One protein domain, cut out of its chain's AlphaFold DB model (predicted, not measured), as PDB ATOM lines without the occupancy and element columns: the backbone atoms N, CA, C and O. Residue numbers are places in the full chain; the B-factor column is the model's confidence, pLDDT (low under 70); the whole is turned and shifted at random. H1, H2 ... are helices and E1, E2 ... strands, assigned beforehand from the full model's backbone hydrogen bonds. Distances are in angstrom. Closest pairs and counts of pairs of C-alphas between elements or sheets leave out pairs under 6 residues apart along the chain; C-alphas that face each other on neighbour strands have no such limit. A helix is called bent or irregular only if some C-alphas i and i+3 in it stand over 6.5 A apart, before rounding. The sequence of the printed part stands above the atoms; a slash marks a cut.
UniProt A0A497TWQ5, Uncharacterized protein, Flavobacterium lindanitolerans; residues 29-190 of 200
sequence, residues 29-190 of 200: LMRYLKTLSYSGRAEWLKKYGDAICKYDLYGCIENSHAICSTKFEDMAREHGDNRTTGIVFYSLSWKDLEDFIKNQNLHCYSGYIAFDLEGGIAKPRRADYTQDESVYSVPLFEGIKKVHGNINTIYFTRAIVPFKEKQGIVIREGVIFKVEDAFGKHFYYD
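What this domain is: This is residues 29 to 190 of the 200 residues of an uncharacterized protein of Flavobacterium lindanitolerans (UniProt A0A497TWQ5). A twisted four-stranded sheet is crossed on one face by the small hairpin E2 and E3, a loose sandwich, two sheets partly face to face, while H4 runs over the face opposite to H5. The long E4 and E5 hairpin bends away beyond the sheet's body, and H6, H3, H2 and H1 gather to one side, H1 farthest out. The printed part has 162 residues with six named helices and six named strands, in the order H1 H2 H3 H4 E1 H5 E2 E3 H6 E4 E5 E6. The large sheet runs E1 E4 E5 E6, antiparallel throughout; the class is mixed, helices and strands. The whole is compact, with a radius of gyration of the C-alphas of 15.3 A and spans of 43 by 39 by 26 A.

Where its parts are: Find C-alpha 151 at (-41.806, 41.388, 0.668); from there E4, residues 151 to 165, runs 31.8 A and bends by 81 degrees at residue 158. E5, residues 168 to 181, measures 35.0 A and bends by 78 degrees at residue 172. E6 is residues 186 to 189, ending at (-31.097, 32.998, 3.479), and E1 is 90 to 93. E2, residues 112 to 118, and E3, 121 to 127, make the other sheet. H1 begins at C-alpha 29, (-18.427, 46.576, 14.224), and ends at 35. H2, residues 38 to 54, spans 22.6 A and is irregular, with C-alphas 47 and 50 7.5 A apart. H3 is residues 58 to 65, H4 69 to 78, H5 94 to 103 and H6 138 to 148.

How they stand to each other: Start at E4 and E5, where N 157 and O 176 are 2.9 A apart, within hydrogen-bond range; E4, E5 and E6 form a meander, each strand the antiparallel neighbour of the one before. Also within hydrogen-bond range are N 92 and O 154 across the neighbour strands E1 and E4, 2.9 A apart, N 179 and O 187 across E5 and E6, 2.9 A apart, and N 116 and O 123 across the hairpin E2 and E3, 3.0 A apart. H4 is on the large sheet at a height of 7.1 A, its closest C-alphas to E4 being Ala 76 and Ala 159, 4.2 A. H5 stands up from the sheet on the opposite face. H6 touches H3, about perpendicular at 76 degrees, closest at C-alphas Gly 143 and Tyr 58, 4.3 A. H2 only just touches H1, with 3 pairs of C-alphas within 8 A, closest at Arg 41 and Leu 33, 6.0 A. In H1, H4, H5 and H6 every O i to N i+4 pair is within hydrogen-bond range; H2 has 11 of 13 and H3 3 of 4.

The domain as a whole: The two C-alphas farthest apart, Lys 54 and Thr 84, are 45.3 A apart. The printed part has no cut, and the link from H4 to E1 is long, with 11 residues. Mean pLDDT of the printed part is 83.3; look for values under 70 at residues 46 to 57 and 164 to 168, among others.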
ATOM      1  N   LEU A  29     -17.430  47.237  13.379       67.06
ATOM      2  CA  LEU A  29     -18.427  46.576  14.224       67.06
ATOM      3  C   LEU A  29     -18.771  45.197  13.663       67.06
ATOM      4  O   LEU A  29     -18.795  44.225  14.417       67.06
ATOM      5  N   MET A  30     -18.942  45.086  12.344       69.94
ATOM      6  CA  MET A  30     -19.182  43.804  11.676       69.94
ATOM      7  C   MET A  30     -17.959  42.884  11.732       69.94
ATOM      8  O   MET A  30     -18.100  41.682  11.973       69.94
ATOM      9  N   ARG A  31     -16.744  43.432  11.578       71.44
ATOM     10  CA  ARG A  31     -15.499  42.677  11.793       71.44
ATOM     11  C   ARG A  31     -15.421  42.149  13.217       71.44
ATOM     12  O   ARG A  31     -15.140  40.968  13.401       71.44
ATOM     13  N   TYR A  32     -15.729  42.979  14.212       73.19
ATOM     14  CA  TYR A  32     -15.752  42.541  15.602       73.19
ATOM     15  C   TYR A  32     -16.814  41.458  15.839       73.19
ATOM     16  O   TYR A  32     -16.467  40.391  16.339       73.19
ATOM     17  N   LEU A  33     -18.059  41.657  15.387       73.44
ATOM     18  CA  LEU A  33     -19.135  40.662  15.481       73.44
ATOM     19  C   LEU A  33     -18.703  39.291  14.934       73.44
ATOM     20  O   LEU A  33     -18.909  38.267  15.585       73.44
ATOM     21  N   LYS A  34     -18.031  39.267  13.777       69.56
ATOM     22  CA  LYS A  34     -17.533  38.031  13.151       69.56
ATOM     23  C   LYS A  34     -16.446  37.321  13.965       69.56
ATOM     24  O   LYS A  34     -16.324  36.102  13.842       69.56
ATOM     25  N   THR A  35     -15.693  38.044  14.800       70.25
ATOM     26  CA  THR A  35     -14.694  37.455  15.715       70.25
ATOM     27  C   THR A  35     -15.300  36.898  17.004       70.25
ATOM     28  O   THR A  35     -14.656  36.093  17.680       70.25
ATOM     29  N   LEU A  36     -16.527  37.294  17.356       68.81
ATOM     30  CA  LEU A  36     -17.201  36.806  18.557       68.81
ATOM     31  C   LEU A  36     -17.649  35.350  18.398       68.81
ATOM     32  O   LEU A  36     -18.066  34.911  17.323       68.81
ATOM     33  N   SER A  37     -17.623  34.608  19.511       66.81
ATOM     34  CA  SER A  37     -18.322  33.323  19.607       66.81
ATOM     35  C   SER A  37     -19.820  33.522  19.403       66.81
ATOM     36  O   SER A  37     -20.327  34.602  19.666       66.81
ATOM     37  N   TYR A  38     -20.568  32.481  19.039       66.69
ATOM     38  CA  TYR A  38     -22.027  32.581  18.885       66.69
ATOM     39  C   TYR A  38     -22.755  33.139  20.119       66.69
ATOM     40  O   TYR A  38     -23.603  34.015  19.984       66.69
ATOM     41  N   SER A  39     -22.375  32.712  21.328       65.50
ATOM     42  CA  SER A  39     -22.884  33.313  22.569       65.50
ATOM     43  C   SER A  39     -22.533  34.802  22.675       65.50
ATOM     44  O   SER A  39     -23.379  35.610  23.038       65.50
ATOM     45  N   GLY A  40     -21.312  35.174  22.283       70.00
ATOM     46  CA  GLY A  40     -20.866  36.560  22.215       70.00
ATOM     47  C   GLY A  40     -21.594  37.362  21.136       70.00
ATOM     48  O   GLY A  40     -21.878  38.526  21.365       70.00
ATOM     49  N   ARG A  41     -21.968  36.757  20.000       72.75
ATOM     50  CA  ARG A  41     -22.811  37.379  18.966       72.75
ATOM     51  C   ARG A  41     -24.219  37.634  19.499       72.75
ATOM     52  O   ARG A  41     -24.737  38.722  19.298       72.75
ATOM     53  N   ALA A  42     -24.808  36.684  20.231       71.31
ATOM     54  CA  ALA A  42     -26.108  36.873  20.876       71.31
ATOM     55  C   ALA A  42     -26.073  38.001  21.922       71.31
ATOM     56  O   ALA A  42     -26.941  38.870  21.935       71.31
ATOM     57  N   GLU A  43     -25.048  38.030  22.779       70.94
ATOM     58  CA  GLU A  43     -24.835  39.125  23.735       70.94
ATOM     59  C   GLU A  43     -24.566  40.461  23.034       70.94
ATOM     60  O   GLU A  43     -25.074  41.500  23.454       70.94
ATOM     61  N   TRP A  44     -23.803  40.441  21.943       72.62
ATOM     62  CA  TRP A  44     -23.503  41.620  21.146       72.62
ATOM     63  C   TRP A  44     -24.749  42.174  20.465       72.62
ATOM     64  O   TRP A  44     -24.982  43.371  20.567       72.62
ATOM     65  N   LEU A  45     -25.597  41.337  19.858       70.88
ATOM     66  CA  LEU A  45     -26.877  41.760  19.281       70.88
ATOM     67  C   LEU A  45     -27.795  42.362  20.352       70.88
ATOM     68  O   LEU A  45     -28.344  43.439  20.143       70.88
ATOM     69  N   LYS A  46     -27.873  41.745  21.539       68.06
ATOM     70  CA  LYS A  46     -28.629  42.301  22.676       68.06
ATOM     71  C   LYS A  46     -28.098  43.667  23.127       68.06
ATOM     72  O   LYS A  46     -28.879  44.518  23.542       68.06
ATOM     73  N   LYS A  47     -26.779  43.876  23.072       67.31
ATOM     74  CA  LYS A  47     -26.109  45.096  23.557       67.31
ATOM     75  C   LYS A  47     -26.028  46.216  22.514       67.31
ATOM     76  O   LYS A  47     -26.082  47.387  22.877       67.31
ATOM     77  N   TYR A  48     -25.867  45.866  21.242       62.62
ATOM     78  CA  TYR A  48     -25.560  46.778  20.138       62.62
ATOM     79  C   TYR A  48     -26.577  46.716  19.002       62.62
ATOM     80  O   TYR A  48     -26.391  47.402  18.004       62.62
ATOM     81  N   GLY A  49     -27.667  45.957  19.119       61.34
ATOM     82  CA  GLY A  49     -28.699  45.949  18.088       61.34
ATOM     83  C   GLY A  49     -29.197  47.364  17.785       61.34
ATOM     84  O   GLY A  49     -29.284  47.752  16.625       61.34
ATOM     85  N   ASP A  50     -29.385  48.179  18.825       59.53
ATOM     86  CA  ASP A  50     -29.745  49.597  18.719       59.53
ATOM     87  C   ASP A  50     -28.797  50.375  17.783       59.53
ATOM     88  O   ASP A  50     -29.225  51.243  17.025       59.53
ATOM     89  N   ALA A  51     -27.506  50.030  17.801       58.12
ATOM     90  CA  ALA A  51     -26.473  50.583  16.936       58.12
ATOM     91  C   ALA A  51     -26.576  50.039  15.499       58.12
ATOM     92  O   ALA A  51     -26.473  50.821  14.563       58.12
ATOM     93  N   ILE A  52     -26.866  48.749  15.291       60.75
ATOM     94  CA  ILE A  52     -27.074  48.166  13.944       60.75
ATOM     95  C   ILE A  52     -28.136  48.947  13.173       60.75
ATOM     96  O   ILE A  52     -27.958  49.273  12.001       60.75
ATOM     97  N   CYS A  53     -29.215  49.306  13.859       56.47
ATOM     98  CA  CYS A  53     -30.296  50.055  13.249       56.47
ATOM     99  C   CYS A  53     -30.077  51.567  13.170       56.47
ATOM    100  O   CYS A  53     -30.665  52.205  12.296       56.47
ATOM    101  N   LYS A  54     -29.279  52.143  14.080       57.00
ATOM    102  CA  LYS A  54     -28.893  53.566  14.069       57.00
ATOM    103  C   LYS A  54     -27.763  53.872  13.079       57.00
ATOM    104  O   LYS A  54     -27.665  55.012  12.643       57.00
ATOM    105  N   TYR A  55     -26.931  52.889  12.737       58.81
ATOM    106  CA  TYR A  55     -25.775  53.030  11.840       58.81
ATOM    107  C   TYR A  55     -25.996  52.396  10.457       58.81
ATOM    108  O   TYR A  55     -25.029  52.129   9.751       58.81
ATOM    109  N   ASP A  56     -27.248  52.133  10.070       62.28
ATOM    110  CA  ASP A  56     -27.611  51.558   8.766       62.28
ATOM    111  C   ASP A  56     -26.905  50.230   8.413       62.28
ATOM    112  O   ASP A  56     -26.727  49.882   7.247       62.28
ATOM    113  N   LEU A  57     -26.576  49.410   9.416       67.19
ATOM    114  CA  LEU A  57     -25.921  48.106   9.225       67.19
ATOM    115  C   LEU A  57     -26.895  46.989   8.793       67.19
ATOM    116  O   LEU A  57     -26.532  45.814   8.768       67.19
ATOM    117  N   TYR A  58     -28.120  47.346   8.404       73.44
ATOM    118  CA  TYR A  58     -29.156  46.448   7.880       73.44
ATOM    119  C   TYR A  58     -28.687  45.628   6.681       73.44
ATOM    120  O   TYR A  58     -28.914  44.423   6.624       73.44
ATOM    121  N   GLY A  59     -27.975  46.274   5.753       71.81
ATOM    122  CA  GLY A  59     -27.385  45.582   4.612       71.81
ATOM    123  C   GLY A  59     -26.297  44.599   5.033       71.81
ATOM    124  O   GLY A  59     -26.066  43.617   4.346       71.81
ATOM    125  N   CYS A  60     -25.643  44.815   6.175       74.31
ATOM    126  CA  CYS A  60     -24.580  43.933   6.639       74.31
ATOM    127  C   CYS A  60     -25.105  42.694   7.357       74.31
ATOM    128  O   CYS A  60     -24.517  41.627   7.185       74.31
ATOM    129  N   ILE A  61     -26.189  42.819   8.131       76.38
ATOM    130  CA  ILE A  61     -26.833  41.649   8.735       76.38
ATOM    131  C   ILE A  61     -27.595  40.829   7.692       76.38
ATOM    132  O   ILE A  61     -27.538  39.611   7.732       76.38
ATOM    133  N   GLU A  62     -28.249  41.460   6.717       84.56
ATOM    134  CA  GLU A  62     -28.884  40.730   5.616       84.56
ATOM    135  C   GLU A  62     -27.833  39.975   4.787       84.56
ATOM    136  O   GLU A  62     -27.927  38.759   4.623       84.56
ATOM    137  N   ASN A  63     -26.758  40.660   4.385       79.44
ATOM    138  CA  ASN A  63     -25.714  40.087   3.539       79.44
ATOM    139  C   ASN A  63     -24.899  38.978   4.224       79.44
ATOM    140  O   ASN A  63     -24.331  38.134   3.542       79.44
ATOM    141  N   SER A  64     -24.811  38.948   5.561       77.56
ATOM    142  CA  SER A  64     -24.151  37.825   6.246       77.56
ATOM    143  C   SER A  64     -24.957  36.528   6.184       77.56
ATOM    144  O   SER A  64     -24.382  35.463   6.344       77.56
ATOM    145  N   HIS A  65     -26.267  36.608   5.954       83.75
ATOM    146  CA  HIS A  65     -27.150  35.440   5.869       83.75
ATOM    147  C   HIS A  65     -27.535  35.097   4.436       83.75
ATOM    148  O   HIS A  65     -28.053  34.010   4.182       83.75
ATOM    149  N   ALA A  66     -27.336  36.031   3.508       87.81
ATOM    150  CA  ALA A  66     -27.678  35.851   2.117       87.81
ATOM    151  C   ALA A  66     -26.804  34.761   1.477       87.81
ATOM    152  O   ALA A  66     -25.574  34.792   1.541       87.81
ATOM    153  N   ILE A  67     -27.453  33.807   0.817       89.00
ATOM    154  CA  ILE A  67     -26.804  32.701   0.114       89.00
ATOM    155  C   ILE A  67     -27.304  32.608  -1.323       89.00
ATOM    156  O   ILE A  67     -28.365  33.119  -1.673       89.00
ATOM    157  N   CYS A  68     -26.537  31.937  -2.178       89.44
ATOM    158  CA  CYS A  68     -26.958  31.696  -3.555       89.44
ATOM    159  C   CYS A  68     -28.044  30.604  -3.599       89.44
ATOM    160  O   CYS A  68     -28.042  29.676  -2.783       89.44
ATOM    161  N   SER A  69     -28.940  30.681  -4.586       91.62
ATOM    162  CA  SER A  69     -30.043  29.725  -4.787       91.62
ATOM    163  C   SER A  69     -29.572  28.268  -4.861       91.62
ATOM    164  O   SER A  69     -30.163  27.392  -4.239       91.62
ATOM    165  N   THR A  70     -28.460  28.006  -5.550       90.94
ATOM    166  CA  THR A  70     -27.858  26.669  -5.655       90.94
ATOM    167  C   THR A  70     -27.445  26.127  -4.292       90.94
ATOM    168  O   THR A  70     -27.804  25.010  -3.938       90.94
ATOM    169  N   LYS A  71     -26.779  26.951  -3.473       91.69
ATOM    170  CA  LYS A  71     -26.383  26.572  -2.113       91.69
ATOM    171  C   LYS A  71     -27.600  26.300  -1.227       91.69
ATOM    172  O   LYS A  71     -27.569  25.365  -0.430       91.69
ATOM    173  N   PHE A  72     -28.657  27.099  -1.371       93.69
ATOM    174  CA  PHE A  72     -29.929  26.869  -0.692       93.69
ATOM    175  C   PHE A  72     -30.526  25.511  -1.081       93.69
ATOM    176  O   PHE A  72     -30.881  24.723  -0.207       93.69
ATOM    177  N   GLU A  73     -30.610  25.222  -2.382       93.50
ATOM    178  CA  GLU A  73     -31.159  23.963  -2.883       93.50
ATOM    179  C   GLU A  73     -30.346  22.750  -2.436       93.50
ATOM    180  O   GLU A  73     -30.941  21.758  -2.019       93.50
ATOM    181  N   ASP A  74     -29.017  22.835  -2.472       92.44
ATOM    182  CA  ASP A  74     -28.131  21.763  -2.017       92.44
ATOM    183  C   ASP A  74     -28.410  21.423  -0.546       92.44
ATOM    184  O   ASP A  74     -28.725  20.278  -0.215       92.44
ATOM    185  N   MET A  75     -28.402  22.435   0.333       92.69
ATOM    186  CA  MET A  75     -28.672  22.252   1.766       92.69
ATOM    187  C   MET A  75     -30.086  21.730   2.034       92.69
ATOM    188  O   MET A  75     -30.286  20.875   2.900       92.69
ATOM    189  N   ALA A  76     -31.082  22.228   1.296       93.94
ATOM    190  CA  ALA A  76     -32.458  21.771   1.431       93.94
ATOM    191  C   ALA A  76     -32.604  20.303   1.006       93.94
ATOM    192  O   ALA A  76     -33.237  19.530   1.719       93.94
ATOM    193  N   ARG A  77     -32.010  19.894  -0.123       93.88
ATOM    194  CA  ARG A  77     -32.129  18.530  -0.680       93.88
ATOM    195  C   ARG A  77     -31.373  17.470   0.111       93.88
ATOM    196  O   ARG A  77     -31.712  16.292   0.013       93.88
ATOM    197  N   GLU A  78     -30.376  17.871   0.891       91.75
ATOM    198  CA  GLU A  78     -29.707  16.975   1.834       91.75
ATOM    199  C   GLU A  78     -30.638  16.514   2.970       91.75
ATOM    200  O   GLU A  78     -30.438  15.433   3.529       91.75
ATOM    201  N   HIS A  79     -31.689  17.279   3.282       91.50
ATOM    202  CA  HIS A  79     -32.655  16.915   4.313       91.50
ATOM    203  C   HIS A  79     -33.559  15.749   3.880       91.50
ATOM    204  O   HIS A  79     -34.045  15.700   2.747       91.50
ATOM    205  N   GLY A  80     -33.840  14.826   4.809       86.69
ATOM    206  CA  GLY A  80     -34.616  13.606   4.543       86.69
ATOM    207  C   GLY A  80     -35.988  13.871   3.917       86.69
ATOM    208  O   GLY A  80     -36.342  13.214   2.938       86.69
ATOM    209  N   ASP A  81     -36.702  14.887   4.411       83.25
ATOM    210  CA  ASP A  81     -38.033  15.279   3.912       83.25
ATOM    211  C   ASP A  81     -38.021  15.812   2.464       83.25
ATOM    212  O   ASP A  81     -39.056  15.811   1.805       83.25
ATOM    213  N   ASN A  82     -36.866  16.264   1.962       88.25
ATOM    214  CA  ASN A  82     -36.735  16.943   0.666       88.25
ATOM    215  C   ASN A  82     -36.020  16.096  -0.401       88.25
ATOM    216  O   ASN A  82     -35.995  16.457  -1.582       88.25
ATOM    217  N   ARG A  83     -35.404  14.977  -0.002       76.56
ATOM    218  CA  ARG A  83     -34.481  14.209  -0.851       76.56
ATOM    219  C   ARG A  83     -35.156  13.546  -2.058       76.56
ATOM    220  O   ARG A  83     -34.499  13.324  -3.072       76.56
ATOM    221  N   THR A  84     -36.441  13.197  -1.961       72.50
ATOM    222  CA  THR A  84     -37.137  12.352  -2.954       72.50
ATOM    223  C   THR A  84     -38.348  13.007  -3.616       72.50
ATOM    224  O   THR A  84     -38.695  12.637  -4.734       72.50
ATOM    225  N   THR A  85     -38.987  13.975  -2.962       69.31
ATOM    226  CA  THR A  85     -40.294  14.539  -3.351       69.31
ATOM    227  C   THR A  85     -40.222  15.980  -3.864       69.31
ATOM    228  O   THR A  85     -41.236  16.519  -4.305       69.31
ATOM    229  N   GLY A  86     -39.036  16.596  -3.851       85.94
ATOM    230  CA  GLY A  86     -38.856  18.035  -4.053       85.94
ATOM    231  C   GLY A  86     -38.733  18.779  -2.720       85.94
ATOM    232  O   GLY A  86     -38.917  18.190  -1.658       85.94
ATOM    233  N   ILE A  87     -38.383  20.067  -2.767       93.12
ATOM    234  CA  ILE A  87     -38.217  20.874  -1.551       93.12
ATOM    235  C   ILE A  87     -39.599  21.220  -0.992       93.12
ATOM    236  O   ILE A  87     -40.401  21.875  -1.659       93.12
ATOM    237  N   VAL A  88     -39.863  20.787   0.239       94.19
ATOM    238  CA  VAL A  88     -41.078  21.104   0.988       94.19
ATOM    239  C   VAL A  88     -40.950  22.509   1.564       94.19
ATOM    240  O   VAL A  88     -39.985  22.810   2.269       94.19
ATOM    241  N   PHE A  89     -41.941  23.356   1.289       96.06
ATOM    242  CA  PHE A  89     -41.993  24.723   1.795       96.06
ATOM    243  C   PHE A  89     -43.149  24.925   2.768       96.06
ATOM    244  O   PHE A  89     -44.258  24.435   2.554       96.06
ATOM    245  N   TYR A  90     -42.874  25.706   3.806       97.31
ATOM    246  CA  TYR A  90     -43.840  26.183   4.785       97.31
ATOM    247  C   TYR A  90     -43.951  27.695   4.636       97.31
ATOM    248  O   TYR A  90     -42.950  28.402   4.775       97.31
ATOM    249  N   SER A  91     -45.139  28.191   4.302       97.75
ATOM    250  CA  SER A  91     -45.333  29.608   3.999       97.75
ATOM    251  C   SER A  91     -45.747  30.420   5.226       97.75
ATOM    252  O   SER A  91     -46.438  29.934   6.122       97.75
ATOM    253  N   LEU A  92     -45.329  31.683   5.241       98.00
ATOM    254  CA  LEU A  92     -45.776  32.720   6.166       98.00
ATOM    255  C   LEU A  92     -45.884  34.032   5.388       98.00
ATOM    256  O   LEU A  92     -44.936  34.407   4.693       98.00
ATOM    257  N   SER A  93     -47.011  34.738   5.487       97.69
ATOM    258  CA  SER A  93     -47.097  36.064   4.872       97.69
ATOM    259  C   SER A  93     -46.201  37.046   5.629       97.69
ATOM    260  O   SER A  93     -46.089  36.988   6.855       97.69
ATOM    261  N   TRP A  94     -45.563  37.971   4.911       96.50
ATOM    262  CA  TRP A  94     -44.718  38.985   5.545       96.50
ATOM    263  C   TRP A  94     -45.514  39.826   6.549       96.50
ATOM    264  O   TRP A  94     -45.044  40.121   7.645       96.50
ATOM    265  N   LYS A  95     -46.771  40.129   6.205       96.31
ATOM    266  CA  LYS A  95     -47.718  40.832   7.072       96.31
ATOM    267  C   LYS A  95     -47.929  40.107   8.406       96.31
ATOM    268  O   LYS A  95     -47.900  40.757   9.445       96.31
ATOM    269  N   ASP A  96     -48.106  38.786   8.393       97.31
ATOM    270  CA  ASP A  96     -48.307  38.013   9.625       97.31
ATOM    271  C   ASP A  96     -47.059  38.033  10.518       97.31
ATOM    272  O   ASP A  96     -47.181  38.083  11.743       97.31
ATOM    273  N   LEU A  97     -45.855  38.040   9.929       96.06
ATOM    274  CA  LEU A  97     -44.611  38.220  10.683       96.06
ATOM    275  C   LEU A  97     -44.543  39.612  11.333       96.06
ATOM    276  O   LEU A  97     -44.199  39.725  12.510       96.06
ATOM    277  N   GLU A  98     -44.886  40.667  10.592       93.81
ATOM    278  CA  GLU A  98     -44.900  42.043  11.106       93.81
ATOM    279  C   GLU A  98     -45.923  42.226  12.229       93.81
ATOM    280  O   GLU A  98     -45.606  42.778  13.288       93.81
ATOM    281  N   ASP A  99     -47.140  41.725  12.016       95.81
ATOM    282  CA  ASP A  99     -48.205  41.756  13.009       95.81
ATOM    283  C   ASP A  99     -47.788  40.956  14.253       95.81
ATOM    284  O   ASP A  99     -47.990  41.420  15.376       95.81
ATOM    285  N   PHE A 100     -47.121  39.809  14.085       95.31
ATOM    286  CA  PHE A 100     -46.554  39.044  15.195       95.31
ATOM    287  C   PHE A 100     -45.506  39.845  15.986       95.31
ATOM    288  O   PHE A 100     -45.640  39.975  17.206       95.31
ATOM    289  N   ILE A 101     -44.499  40.423  15.318       91.25
ATOM    290  CA  ILE A 101     -43.434  41.225  15.954       91.25
ATOM    291  C   ILE A 101     -44.039  42.376  16.763       91.25
ATOM    292  O   ILE A 101     -43.686  42.578  17.931       91.25
ATOM    293  N   LYS A 102     -44.996  43.092  16.163       90.94
ATOM    294  CA  LYS A 102     -45.692  44.217  16.787       90.94
ATOM    295  C   LYS A 102     -46.525  43.781  17.991       90.94
ATOM    296  O   LYS A 102     -46.415  44.381  19.058       90.94
ATOM    297  N   ASN A 103     -47.337  42.736  17.843       92.31
ATOM    298  CA  ASN A 103     -48.249  42.268  18.891       92.31
ATOM    299  C   ASN A 103     -47.506  41.671  20.091       92.31
ATOM    300  O   ASN A 103     -47.970  41.786  21.222       92.31
ATOM    301  N   GLN A 104     -46.345  41.061  19.861       87.94
ATOM    302  CA  GLN A 104     -45.488  40.535  20.923       87.94
ATOM    303  C   GLN A 104     -44.607  41.608  21.580       87.94
ATOM    304  O   GLN A 104     -43.842  41.288  22.493       87.94
ATOM    305  N   ASN A 105     -44.704  42.865  21.128       84.44
ATOM    306  CA  ASN A 105     -43.846  43.974  21.542       84.44
ATOM    307  C   ASN A 105     -42.357  43.577  21.526       84.44
ATOM    308  O   ASN A 105     -41.597  43.876  22.453       84.44
ATOM    309  N   LEU A 106     -41.951  42.829  20.493       78.31
ATOM    310  CA  LEU A 106     -40.560  42.439  20.321       78.31
ATOM    311  C   LEU A 106     -39.794  43.674  19.869       78.31
ATOM    312  O   LEU A 106     -39.883  44.098  18.720       78.31
ATOM    313  N   HIS A 107     -39.033  44.260  20.790       69.06
ATOM    314  CA  HIS A 107     -38.072  45.286  20.420       69.06
ATOM    315  C   HIS A 107     -37.089  44.703  19.409       69.06
ATOM    316  O   HIS A 107     -36.627  43.568  19.576       69.06
ATOM    317  N   CYS A 108     -36.746  45.504  18.397       60.06
ATOM    318  CA  CYS A 108     -35.942  45.079  17.255       60.06
ATOM    319  C   CYS A 108     -34.642  44.353  17.631       60.06
ATOM    320  O   CYS A 108     -34.126  43.639  16.798       60.06
ATOM    321  N   TYR A 109     -34.114  44.484  18.854       60.91
ATOM    322  CA  TYR A 109     -32.743  44.090  19.217       60.91
ATOM    323  C   TYR A 109     -32.612  42.952  20.218       60.91
ATOM    324  O   TYR A 109     -31.502  42.514  20.511       60.91
ATOM    325  N   SER A 110     -33.723  42.486  20.780       60.75
ATOM    326  CA  SER A 110     -33.700  41.450  21.819       60.75
ATOM    327  C   SER A 110     -34.638  40.286  21.530       60.75
ATOM    328  O   SER A 110     -34.681  39.339  22.311       60.75
ATOM    329  N   GLY A 111     -35.413  40.374  20.447       72.69
ATOM    330  CA  GLY A 111     -36.338  39.332  20.035       72.69
ATOM    331  C   GLY A 111     -35.657  38.307  19.143       72.69
ATOM    332  O   GLY A 111     -35.040  38.664  18.138       72.69
ATOM    333  N   TYR A 112     -35.826  37.039  19.500       83.62
ATOM    334  CA  TYR A 112     -35.637  35.929  18.585       83.62
ATOM    335  C   TYR A 112     -37.001  35.352  18.227       83.62
ATOM    336  O   TYR A 112     -37.927  35.331  19.047       83.62
ATOM    337  N   ILE A 113     -37.123  34.902  16.987       90.44
ATOM    338  CA  ILE A 113     -38.323  34.255  16.470       90.44
ATOM    339  C   ILE A 113     -37.930  32.855  16.026       90.44
ATOM    340  O   ILE A 113     -36.959  32.681  15.290       90.44
ATOM    341  N   ALA A 114     -38.682  31.869  16.491       91.62
ATOM    342  CA  ALA A 114     -38.650  30.511  15.965       91.62
ATOM    343  C   ALA A 114     -39.944  30.244  15.194       91.62
ATOM    344  O   ALA A 114     -40.929  30.975  15.344       91.62
ATOM    345  N   PHE A 115     -39.946  29.185  14.387       93.38
ATOM    346  CA  PHE A 115     -41.085  28.840  13.547       93.38
ATOM    347  C   PHE A 115     -41.487  27.388  13.752       93.38
ATOM    348  O   PHE A 115     -40.695  26.475  13.521       93.38
ATOM    349  N   ASP A 116     -42.742  27.183  14.133       94.38
ATOM    350  CA  ASP A 116     -43.337  25.854  14.141       94.38
ATOM    351  C   ASP A 116     -43.838  25.547  12.723       94.38
ATOM    352  O   ASP A 116     -44.666  26.277  12.169       94.38
ATOM    353  N   LEU A 117     -43.283  24.496  12.116       93.94
ATOM    354  CA  LEU A 117     -43.530  24.115  10.724       93.94
ATOM    355  C   LEU A 117     -44.535  22.959  10.670       93.94
ATOM    356  O   LEU A 117     -44.186  21.811  10.958       93.94
ATOM    357  N   GLU A 118     -45.783  23.252  10.303       91.25
ATOM    358  CA  GLU A 118     -46.871  22.269  10.296       91.25
ATOM    359  C   GLU A 118     -47.891  22.569   9.190       91.25
ATOM    360  O   GLU A 118     -48.280  23.715   8.972       91.25
ATOM    361  N   GLY A 119     -48.354  21.530   8.486       89.56
ATOM    362  CA  GLY A 119     -49.454  21.658   7.521       89.56
ATOM    363  C   GLY A 119     -49.164  22.606   6.351       89.56
ATOM    364  O   GLY A 119     -50.086  23.235   5.842       89.56
ATOM    365  N   GLY A 120     -47.895  22.744   5.951       92.94
ATOM    366  CA  GLY A 120     -47.470  23.663   4.886       92.94
ATOM    367  C   GLY A 120     -47.429  25.139   5.297       92.94
ATOM    368  O   GLY A 120     -47.212  25.998   4.447       92.94
ATOM    369  N   ILE A 121     -47.605  25.444   6.585       96.25
ATOM    370  CA  ILE A 121     -47.590  26.802   7.134       96.25
ATOM    371  C   ILE A 121     -46.481  26.901   8.184       96.25
ATOM    372  O   ILE A 121     -46.241  25.961   8.946       96.25
ATOM    373  N   ALA A 122     -45.800  28.043   8.225       97.12
ATOM    374  CA  ALA A 122     -44.882  28.395   9.299       97.12
ATOM    375  C   ALA A 122     -45.592  29.327  10.287       97.12
ATOM    376  O   ALA A 122     -46.124  30.366   9.898       97.12
ATOM    377  N   LYS A 123     -45.608  28.968  11.573       96.75
ATOM    378  CA  LYS A 123     -46.203  29.796  12.633       96.75
ATOM    379  C   LYS A 123     -45.091  30.455  13.452       96.75
ATOM    380  O   LYS A 123     -44.303  29.726  14.056       96.75
ATOM    381  N   PRO A 124     -45.002  31.798  13.490       95.88
ATOM    382  CA  PRO A 124     -43.995  32.472  14.295       95.88
ATOM    383  C   PRO A 124     -44.309  32.316  15.782       95.88
ATOM    384  O   PRO A 124     -45.458  32.448  16.214       95.88
ATOM    385  N   ARG A 125     -43.269  32.098  16.582       94.31
ATOM    386  CA  ARG A 125     -43.346  32.157  18.041       94.31
ATOM    387  C   ARG A 125     -42.152  32.879  18.627       94.31
ATOM    388  O   ARG A 125     -41.061  32.908  18.057       94.31
ATOM    389  N   ARG A 126     -42.369  33.451  19.809       90.31
ATOM    390  CA  ARG A 126     -41.307  34.116  20.548       90.31
ATOM    391  C   ARG A 126     -40.356  33.033  21.026       90.31
ATOM    392  O   ARG A 126     -40.789  32.047  21.619       90.31
ATOM    393  N   ALA A 127     -39.079  33.250  20.783       85.75
ATOM    394  CA  ALA A 127     -38.023  32.414  21.299       85.75
ATOM    395  C   ALA A 127     -37.040  33.283  22.077       85.75
ATOM    396  O   ALA A 127     -36.884  34.481  21.820       85.75
ATOM    397  N   ASP A 128     -36.373  32.660  23.034       81.50
ATOM    398  CA  ASP A 128     -35.078  33.147  23.470       81.50
ATOM    399  C   ASP A 128     -34.016  32.540  22.562       81.50
ATOM    400  O   ASP A 128     -34.232  31.496  21.942       81.50
ATOM    401  N   TYR A 129     -32.847  33.179  22.500       76.06
ATOM    402  CA  TYR A 129     -31.693  32.531  21.894       76.06
ATOM    403  C   TYR A 129     -31.470  31.187  22.587       76.06
ATOM    404  O   TYR A 129     -31.130  31.127  23.772       76.06
ATOM    405  N   THR A 130     -31.664  30.125  21.823       69.44
ATOM    406  CA  THR A 130     -31.421  28.764  22.251       69.44
ATOM    407  C   THR A 130     -30.514  28.085  21.253       69.44
ATOM    408  O   THR A 130     -30.269  28.551  20.139       69.44
ATOM    409  N   GLN A 131     -29.967  26.987  21.733       70.38
ATOM    410  CA  GLN A 131     -29.018  26.188  21.016       70.38
ATOM    411  C   GLN A 131     -29.620  24.928  20.380       70.38
ATOM    412  O   GLN A 131     -28.962  24.215  19.626       70.38
ATOM    413  N   ASP A 132     -30.875  24.642  20.701       73.81
ATOM    414  CA  ASP A 132     -31.506  23.372  20.359       73.81
ATOM    415  C   ASP A 132     -32.432  23.487  19.130       73.81
ATOM    416  O   ASP A 132     -32.965  22.484  18.666       73.81
ATOM    417  N   GLU A 133     -32.610  24.693  18.580       78.38
ATOM    418  CA  GLU A 133     -33.454  24.947  17.411       78.38
ATOM    419  C   GLU A 133     -32.992  26.162  16.590       78.38
ATOM    420  O   GLU A 133     -32.140  26.945  17.016       78.38
ATOM    421  N   SER A 134     -33.572  26.318  15.397       84.94
ATOM    422  CA  SER A 134     -33.338  27.477  14.533       84.94
ATOM    423  C   SER A 134     -34.101  28.690  15.056       84.94
ATOM    424  O   SER A 134     -35.332  28.694  15.088       84.94
ATOM    425  N   VAL A 135     -33.357  29.724  15.438       86.81
ATOM    426  CA  VAL A 135     -33.893  31.010  15.883       86.81
ATOM    427  C   VAL A 135     -33.332  32.124  15.016       86.81
ATOM    428  O   VAL A 135     -32.145  32.131  14.705       86.81
ATOM    429  N   TYR A 136     -34.186  33.077  14.664       87.25
ATOM    430  CA  TYR A 136     -33.836  34.199  13.802       87.25
ATOM    431  C   TYR A 136     -33.950  35.493  14.576       87.25
ATOM    432  O   TYR A 136     -34.917  35.715  15.315       87.25
ATOM    433  N   SER A 137     -32.957  36.352  14.411       84.75
ATOM    434  CA  SER A 137     -32.968  37.655  15.053       84.75
ATOM    435  C   SER A 137     -33.975  38.589  14.356       84.75
ATOM    436  O   SER A 137     -34.056  38.636  13.131       84.75
ATOM    437  N   VAL A 138     -34.754  39.369  15.116       86.44
ATOM    438  CA  VAL A 138     -35.637  40.401  14.524       86.44
ATOM    439  C   VAL A 138     -34.892  41.369  13.575       86.44
ATOM    440  O   VAL A 138     -35.453  41.690  12.524       86.44
ATOM    441  N   PRO A 139     -33.634  41.797  13.844       82.31
ATOM    442  CA  PRO A 139     -32.886  42.646  12.922       82.31
ATOM    443  C   PRO A 139     -32.650  42.031  11.540       82.31
ATOM    444  O   PRO A 139     -32.520  42.788  10.581       82.31
ATOM    445  N   LEU A 140     -32.602  40.698  11.405       87.00
ATOM    446  CA  LEU A 140     -32.479  40.047  10.099       87.00
ATOM    447  C   LEU A 140     -33.695  40.367   9.222       87.00
ATOM    448  O   LEU A 140     -33.534  40.817   8.090       87.00
ATOM    449  N   PHE A 141     -34.908  40.208   9.754       89.56
ATOM    450  CA  PHE A 141     -36.138  40.483   9.007       89.56
ATOM    451  C   PHE A 141     -36.290  41.969   8.660       89.56
ATOM    452  O   PHE A 141     -36.653  42.309   7.534       89.56
ATOM    453  N   GLU A 142     -35.934  42.862   9.586       85.25
ATOM    454  CA  GLU A 142     -35.858  44.304   9.310       85.25
ATOM    455  C   GLU A 142     -34.824  44.618   8.219       85.25
ATOM    456  O   GLU A 142     -35.075  45.433   7.329       85.25
ATOM    457  N   GLY A 143     -33.671  43.941   8.253       84.50
ATOM    458  CA  GLY A 143     -32.626  44.053   7.241       84.50
ATOM    459  C   GLY A 143     -33.124  43.673   5.853       84.50
ATOM    460  O   GLY A 143     -33.017  44.469   4.920       84.50
ATOM    461  N   ILE A 144     -33.760  42.508   5.743       89.31
ATOM    462  CA  ILE A 144     -34.363  42.005   4.505       89.31
ATOM    463  C   ILE A 144     -35.381  43.004   3.949       89.31
ATOM    464  O   ILE A 144     -35.297  43.375   2.778       89.31
ATOM    465  N   LYS A 145     -36.300  43.500   4.788       88.69
ATOM    466  CA  LYS A 145     -37.301  44.493   4.372       88.69
ATOM    467  C   LYS A 145     -36.663  45.777   3.856       88.69
ATOM    468  O   LYS A 145     -37.132  46.346   2.875       88.69
ATOM    469  N   LYS A 146     -35.602  46.262   4.500       85.88
ATOM    470  CA  LYS A 146     -34.933  47.498   4.072       85.88
ATOM    471  C   LYS A 146     -34.146  47.342   2.778       85.88
ATOM    472  O   LYS A 146     -34.114  48.287   1.996       85.88
ATOM    473  N   VAL A 147     -33.513  46.189   2.562       85.50
ATOM    474  CA  VAL A 147     -32.709  45.929   1.359       85.50
ATOM    475  C   VAL A 147     -33.601  45.651   0.149       85.50
ATOM    476  O   VAL A 147     -33.379  46.218  -0.918       85.50
ATOM    477  N   HIS A 148     -34.623  44.809   0.315       87.44
ATOM    478  CA  HIS A 148     -35.430  44.295  -0.800       87.44
ATOM    479  C   HIS A 148     -36.799  44.966  -0.929       87.44
ATOM    480  O   HIS A 148     -37.467  44.835  -1.953       87.44
ATOM    481  N   GLY A 149     -37.216  45.738   0.074       85.94
ATOM    482  CA  GLY A 149     -38.457  46.500   0.049       85.94
ATOM    483  C   GLY A 149     -39.686  45.645   0.348       85.94
ATOM    484  O   GLY A 149     -39.787  45.009   1.397       85.94
ATOM    485  N   ASN A 150     -40.672  45.695  -0.549       90.06
ATOM    486  CA  ASN A 150     -41.980  45.079  -0.338       90.06
ATOM    487  C   ASN A 150     -41.906  43.557  -0.508       90.06
ATOM    488  O   ASN A 150     -42.030  43.047  -1.621       90.06
ATOM    489  N   ILE A 151     -41.734  42.848   0.605       94.81
ATOM    490  CA  ILE A 151     -41.806  41.388   0.668       94.81
ATOM    491  C   ILE A 151     -43.256  40.933   0.864       94.81
ATOM    492  O   ILE A 151     -43.978  41.481   1.694       94.81
ATOM    493  N   ASN A 152     -43.671  39.914   0.112       95.25
ATOM    494  CA  ASN A 152     -45.001  39.312   0.203       95.25
ATOM    495  C   ASN A 152     -45.015  38.108   1.147       95.25
ATOM    496  O   ASN A 152     -45.843  38.030   2.057       95.25
ATOM    497  N   THR A 153     -44.099  37.165   0.921       97.31
ATOM    498  CA  THR A 153     -44.150  35.830   1.528       97.31
ATOM    499  C   THR A 153     -42.757  35.354   1.906       97.31
ATOM    500  O   THR A 153     -41.779  35.616   1.204       97.31
ATOM    501  N   ILE A 154     -42.681  34.609   3.003       97.94
ATOM    502  CA  ILE A 154     -41.511  33.858   3.437       97.94
ATOM    503  C   ILE A 154     -41.812  32.372   3.259       97.94
ATOM    504  O   ILE A 154     -42.878  31.897   3.653       97.94
ATOM    505  N   TYR A 155     -40.868  31.640   2.679       97.56
ATOM    506  CA  TYR A 155     -40.938  30.199   2.488       97.56
ATOM    507  C   TYR A 155     -39.802  29.532   3.259       97.56
ATOM    508  O   TYR A 155     -38.637  29.619   2.868       97.56
ATOM    509  N   PHE A 156     -40.153  28.849   4.342       96.50
ATOM    510  CA  PHE A 156     -39.224  28.094   5.176       96.50
ATOM    511  C   PHE A 156     -39.099  26.657   4.679       96.50
ATOM    512  O   PHE A 156     -40.067  26.077   4.185       96.50
ATOM    513  N   THR A 157     -37.927  26.055   4.850       95.38
ATOM    514  CA  THR A 157     -37.714  24.622   4.630       95.38
ATOM    515  C   THR A 157     -36.701  24.073   5.627       95.38
ATOM    516  O   THR A 157     -35.831  24.803   6.110       95.38
ATOM    517  N   ARG A 158     -36.817  22.781   5.943       93.31
ATOM    518  CA  ARG A 158     -35.798  22.067   6.717       93.31
ATOM    519  C   ARG A 158     -34.607  21.765   5.817       93.31
ATOM    520  O   ARG A 158     -34.780  21.413   4.653       93.31
ATOM    521  N   ALA A 159     -33.407  21.900   6.352       92.44
ATOM    522  CA  ALA A 159     -32.170  21.751   5.608       92.44
ATOM    523  C   ALA A 159     -31.069  21.164   6.483       92.44
ATOM    524  O   ALA A 159     -31.136  21.195   7.712       92.44
ATOM    525  N   ILE A 160     -30.030  20.663   5.827       90.88
ATOM    526  CA  ILE A 160     -28.771  20.303   6.458       90.88
ATOM    527  C   ILE A 160     -27.795  21.459   6.216       90.88
ATOM    528  O   ILE A 160     -27.440  21.764   5.080       90.88
ATOM    529  N   VAL A 161     -27.421  22.159   7.285       85.25
ATOM    530  CA  VAL A 161     -26.728  23.453   7.217       85.25
ATOM    531  C   VAL A 161     -25.325  23.331   7.827       85.25
ATOM    532  O   VAL A 161     -25.176  22.733   8.899       85.25
ATOM    533  N   PRO A 162     -24.279  23.879   7.176       79.19
ATOM    534  CA  PRO A 162     -22.951  23.987   7.756       79.19
ATOM    535  C   PRO A 162     -22.883  25.173   8.727       79.19
ATOM    536  O   PRO A 162     -23.218  26.303   8.386       79.19
ATOM    537  N   PHE A 163     -22.371  24.931   9.925       71.81
ATOM    538  CA  PHE A 163     -22.152  25.934  10.959       71.81
ATOM    539  C   PHE A 163     -20.674  26.051  11.272       71.81
ATOM    540  O   PHE A 163     -19.954  25.056  11.352       71.81
ATOM    541  N   LYS A 164     -20.215  27.285  11.466       64.56
ATOM    542  CA  LYS A 164     -18.817  27.579  11.755       64.56
ATOM    543  C   LYS A 164     -18.592  27.649  13.257       64.56
ATOM    544  O   LYS A 164     -18.862  28.658  13.898       64.56
ATOM    545  N   GLU A 165     -18.012  26.609  13.823       67.56
ATOM    546  CA  GLU A 165     -17.694  26.539  15.244       67.56
ATOM    547  C   GLU A 165     -16.202  26.778  15.508       67.56
ATOM    548  O   GLU A 165     -15.382  26.871  14.594       67.56
ATOM    549  N   LYS A 166     -15.829  26.919  16.791       64.50
ATOM    550  CA  LYS A 166     -14.436  27.206  17.194       64.50
ATOM    551  C   LYS A 166     -13.439  26.165  16.665       64.50
ATOM    552  O   LYS A 166     -12.265  26.481  16.518       64.50
ATOM    553  N   GLN A 167     -13.907  24.939  16.441       68.56
ATOM    554  CA  GLN A 167     -13.097  23.778  16.080       68.56
ATOM    555  C   GLN A 167     -13.166  23.438  14.580       68.56
ATOM    556  O   GLN A 167     -12.424  22.568  14.135       68.56
ATOM    557  N   GLY A 168     -14.012  24.113  13.790       69.88
ATOM    558  CA  GLY A 168     -14.191  23.812  12.368       69.88
ATOM    559  C   GLY A 168     -15.622  24.027  11.876       69.88
ATOM    560  O   GLY A 168     -16.384  24.782  12.473       69.88
ATOM    561  N   ILE A 169     -15.973  23.378  10.765       75.81
ATOM    562  CA  ILE A 169     -17.334  23.380  10.213       75.81
ATOM    563  C   ILE A 169     -18.059  22.120  10.695       75.81
ATOM    564  O   ILE A 169     -17.552  21.017  10.495       75.81
ATOM    565  N   VAL A 170     -19.243  22.285  11.283       73.69
ATOM    566  CA  VAL A 170     -20.131  21.197  11.722       73.69
ATOM    567  C   VAL A 170     -21.428  21.248  10.930       73.69
ATOM    568  O   VAL A 170     -21.946  22.322  10.648       73.69
ATOM    569  N   ILE A 171     -21.957  20.090  10.551       81.50
ATOM    570  CA  ILE A 171     -23.178  19.971   9.754       81.50
ATOM    571  C   ILE A 171     -24.319  19.505  10.665       81.50
ATOM    572  O   ILE A 171     -24.166  18.505  11.364       81.50
ATOM    573  N   ARG A 172     -25.458  20.208  10.662       81.88
ATOM    574  CA  ARG A 172     -26.651  19.826  11.445       81.88
ATOM    575  C   ARG A 172     -27.947  20.222  10.748       81.88
ATOM    576  O   ARG A 172     -27.947  21.062   9.851       81.88
ATOM    577  N   GLU A 173     -29.043  19.619  11.190       87.38
ATOM    578  CA  GLU A 173     -30.382  20.017  10.764       87.38
ATOM    579  C   GLU A 173     -30.699  21.440  11.242       87.38
ATOM    580  O   GLU A 173     -30.353  21.840  12.357       87.38
ATOM    581  N   GLY A 174     -31.352  22.208  10.379       88.38
ATOM    582  CA  GLY A 174     -31.817  23.552  10.669       88.38
ATOM    583  C   GLY A 174     -32.943  23.963   9.733       88.38
ATOM    584  O   GLY A 174     -33.358  23.213   8.850       88.38
ATOM    585  N   VAL A 175     -33.435  25.179   9.928       91.25
ATOM    586  CA  VAL A 175     -34.384  25.820   9.025       91.25
ATOM    587  C   VAL A 175     -33.628  26.879   8.230       91.25
ATOM    588  O   VAL A 175     -32.835  27.650   8.774       91.25
ATOM    589  N   ILE A 176     -33.859  26.911   6.926       93.81
ATOM    590  CA  ILE A 176     -33.428  27.989   6.033       93.81
ATOM    591  C   ILE A 176     -34.663  28.533   5.330       93.81
ATOM    592  O   ILE A 176     -35.717  27.888   5.321       93.81
ATOM    593  N   PHE A 177     -34.567  29.723   4.751       96.44
ATOM    594  CA  PHE A 177     -35.731  30.325   4.121       96.44
ATOM    595  C   PHE A 177     -35.378  31.121   2.879       96.44
ATOM    596  O   PHE A 177     -34.253  31.575   2.685       96.44
ATOM    597  N   LYS A 178     -36.380  31.289   2.027       96.50
ATOM    598  CA  LYS A 178     -36.356  32.280   0.961       96.50
ATOM    599  C   LYS A 178     -37.517  33.241   1.135       96.50
ATOM    600  O   LYS A 178     -38.564  32.857   1.656       96.50
ATOM    601  N   VAL A 179     -37.349  34.472   0.687       96.88
ATOM    602  CA  VAL A 179     -38.422  35.470   0.639       96.88
ATOM    603  C   VAL A 179     -38.784  35.768  -0.805       96.88
ATOM    604  O   VAL A 179     -37.938  35.659  -1.690       96.88
ATOM    605  N   GLU A 180     -40.037  36.132  -1.033       96.12
ATOM    606  CA  GLU A 180     -40.561  36.557  -2.327       96.12
ATOM    607  C   GLU A 180     -41.028  38.002  -2.247       96.12
ATOM    608  O   GLU A 180     -41.866  38.342  -1.406       96.12
ATOM    609  N   ASP A 181     -40.482  38.849  -3.115       93.44
ATOM    610  CA  ASP A 181     -40.902  40.242  -3.211       93.44
ATOM    611  C   ASP A 181     -42.210  40.419  -4.002       93.44
ATOM    612  O   ASP A 181     -42.774  39.486  -4.580       93.44
ATOM    613  N   ALA A 182     -42.698  41.659  -4.039       90.44
ATOM    614  CA  ALA A 182     -43.891  42.054  -4.784       90.44
ATOM    615  C   ALA A 182     -43.831  41.758  -6.295       90.44
ATOM    616  O   ALA A 182     -44.874  41.745  -6.951       90.44
ATOM    617  N   PHE A 183     -42.640  41.522  -6.846       90.25
ATOM    618  CA  PHE A 183     -42.401  41.243  -8.261       90.25
ATOM    619  C   PHE A 183     -42.164  39.751  -8.540       90.25
ATOM    620  O   PHE A 183     -41.930  39.380  -9.691       90.25
ATOM    621  N   GLY A 184     -42.242  38.891  -7.518       90.19
ATOM    622  CA  GLY A 184     -42.010  37.451  -7.638       90.19
ATOM    623  C   GLY A 184     -40.532  37.056  -7.646       90.19
ATOM    624  O   GLY A 184     -40.205  35.923  -7.997       90.19
ATOM    625  N   LYS A 185     -39.620  37.966  -7.282       92.69
ATOM    626  CA  LYS A 185     -38.193  37.660  -7.161       92.69
ATOM    627  C   LYS A 185     -37.911  36.982  -5.824       92.69
ATOM    628  O   LYS A 185     -38.427  37.399  -4.787       92.69
ATOM    629  N   HIS A 186     -37.055  35.958  -5.853       94.44
ATOM    630  CA  HIS A 186     -36.634  35.225  -4.659       94.44
ATOM    631  C   HIS A 186     -35.250  35.641  -4.167       94.44
ATOM    632  O   HIS A 186     -34.316  35.774  -4.959       94.44
ATOM    633  N   PHE A 187     -35.122  35.763  -2.846       94.56
ATOM    634  CA  PHE A 187     -33.853  35.951  -2.137       94.56
ATOM    635  C   PHE A 187     -33.721  34.875  -1.061       94.56
ATOM    636  O   PHE A 187     -34.717  34.519  -0.432       94.56
ATOM    637  N   TYR A 188     -32.520  34.333  -0.877       94.56
ATOM    638  CA  TYR A 188     -32.290  33.091  -0.140       94.56
ATOM    639  C   TYR A 188     -31.381  33.338   1.057       94.56
ATOM    640  O   TYR A 188     -30.365  34.021   0.932       94.56
ATOM    641  N   TYR A 189     -31.737  32.750   2.195       92.69
ATOM    642  CA  TYR A 189     -31.097  32.998   3.479       92.69
ATOM    643  C   TYR A 189     -30.870  31.710   4.255       92.69
ATOM    644  O   TYR A 189     -31.714  30.808   4.244       92.69
ATOM    645  N   ASP A 190     -29.756  31.655   4.978       87.38
ATOM    646  CA  ASP A 190     -29.489  30.622   5.973       87.38
ATOM    647  C   ASP A 190     -29.411  31.173   7.406       87.38
ATOM    648  O   ASP A 190     -29.764  32.319   7.678       87.38
TER     649      ASP A 190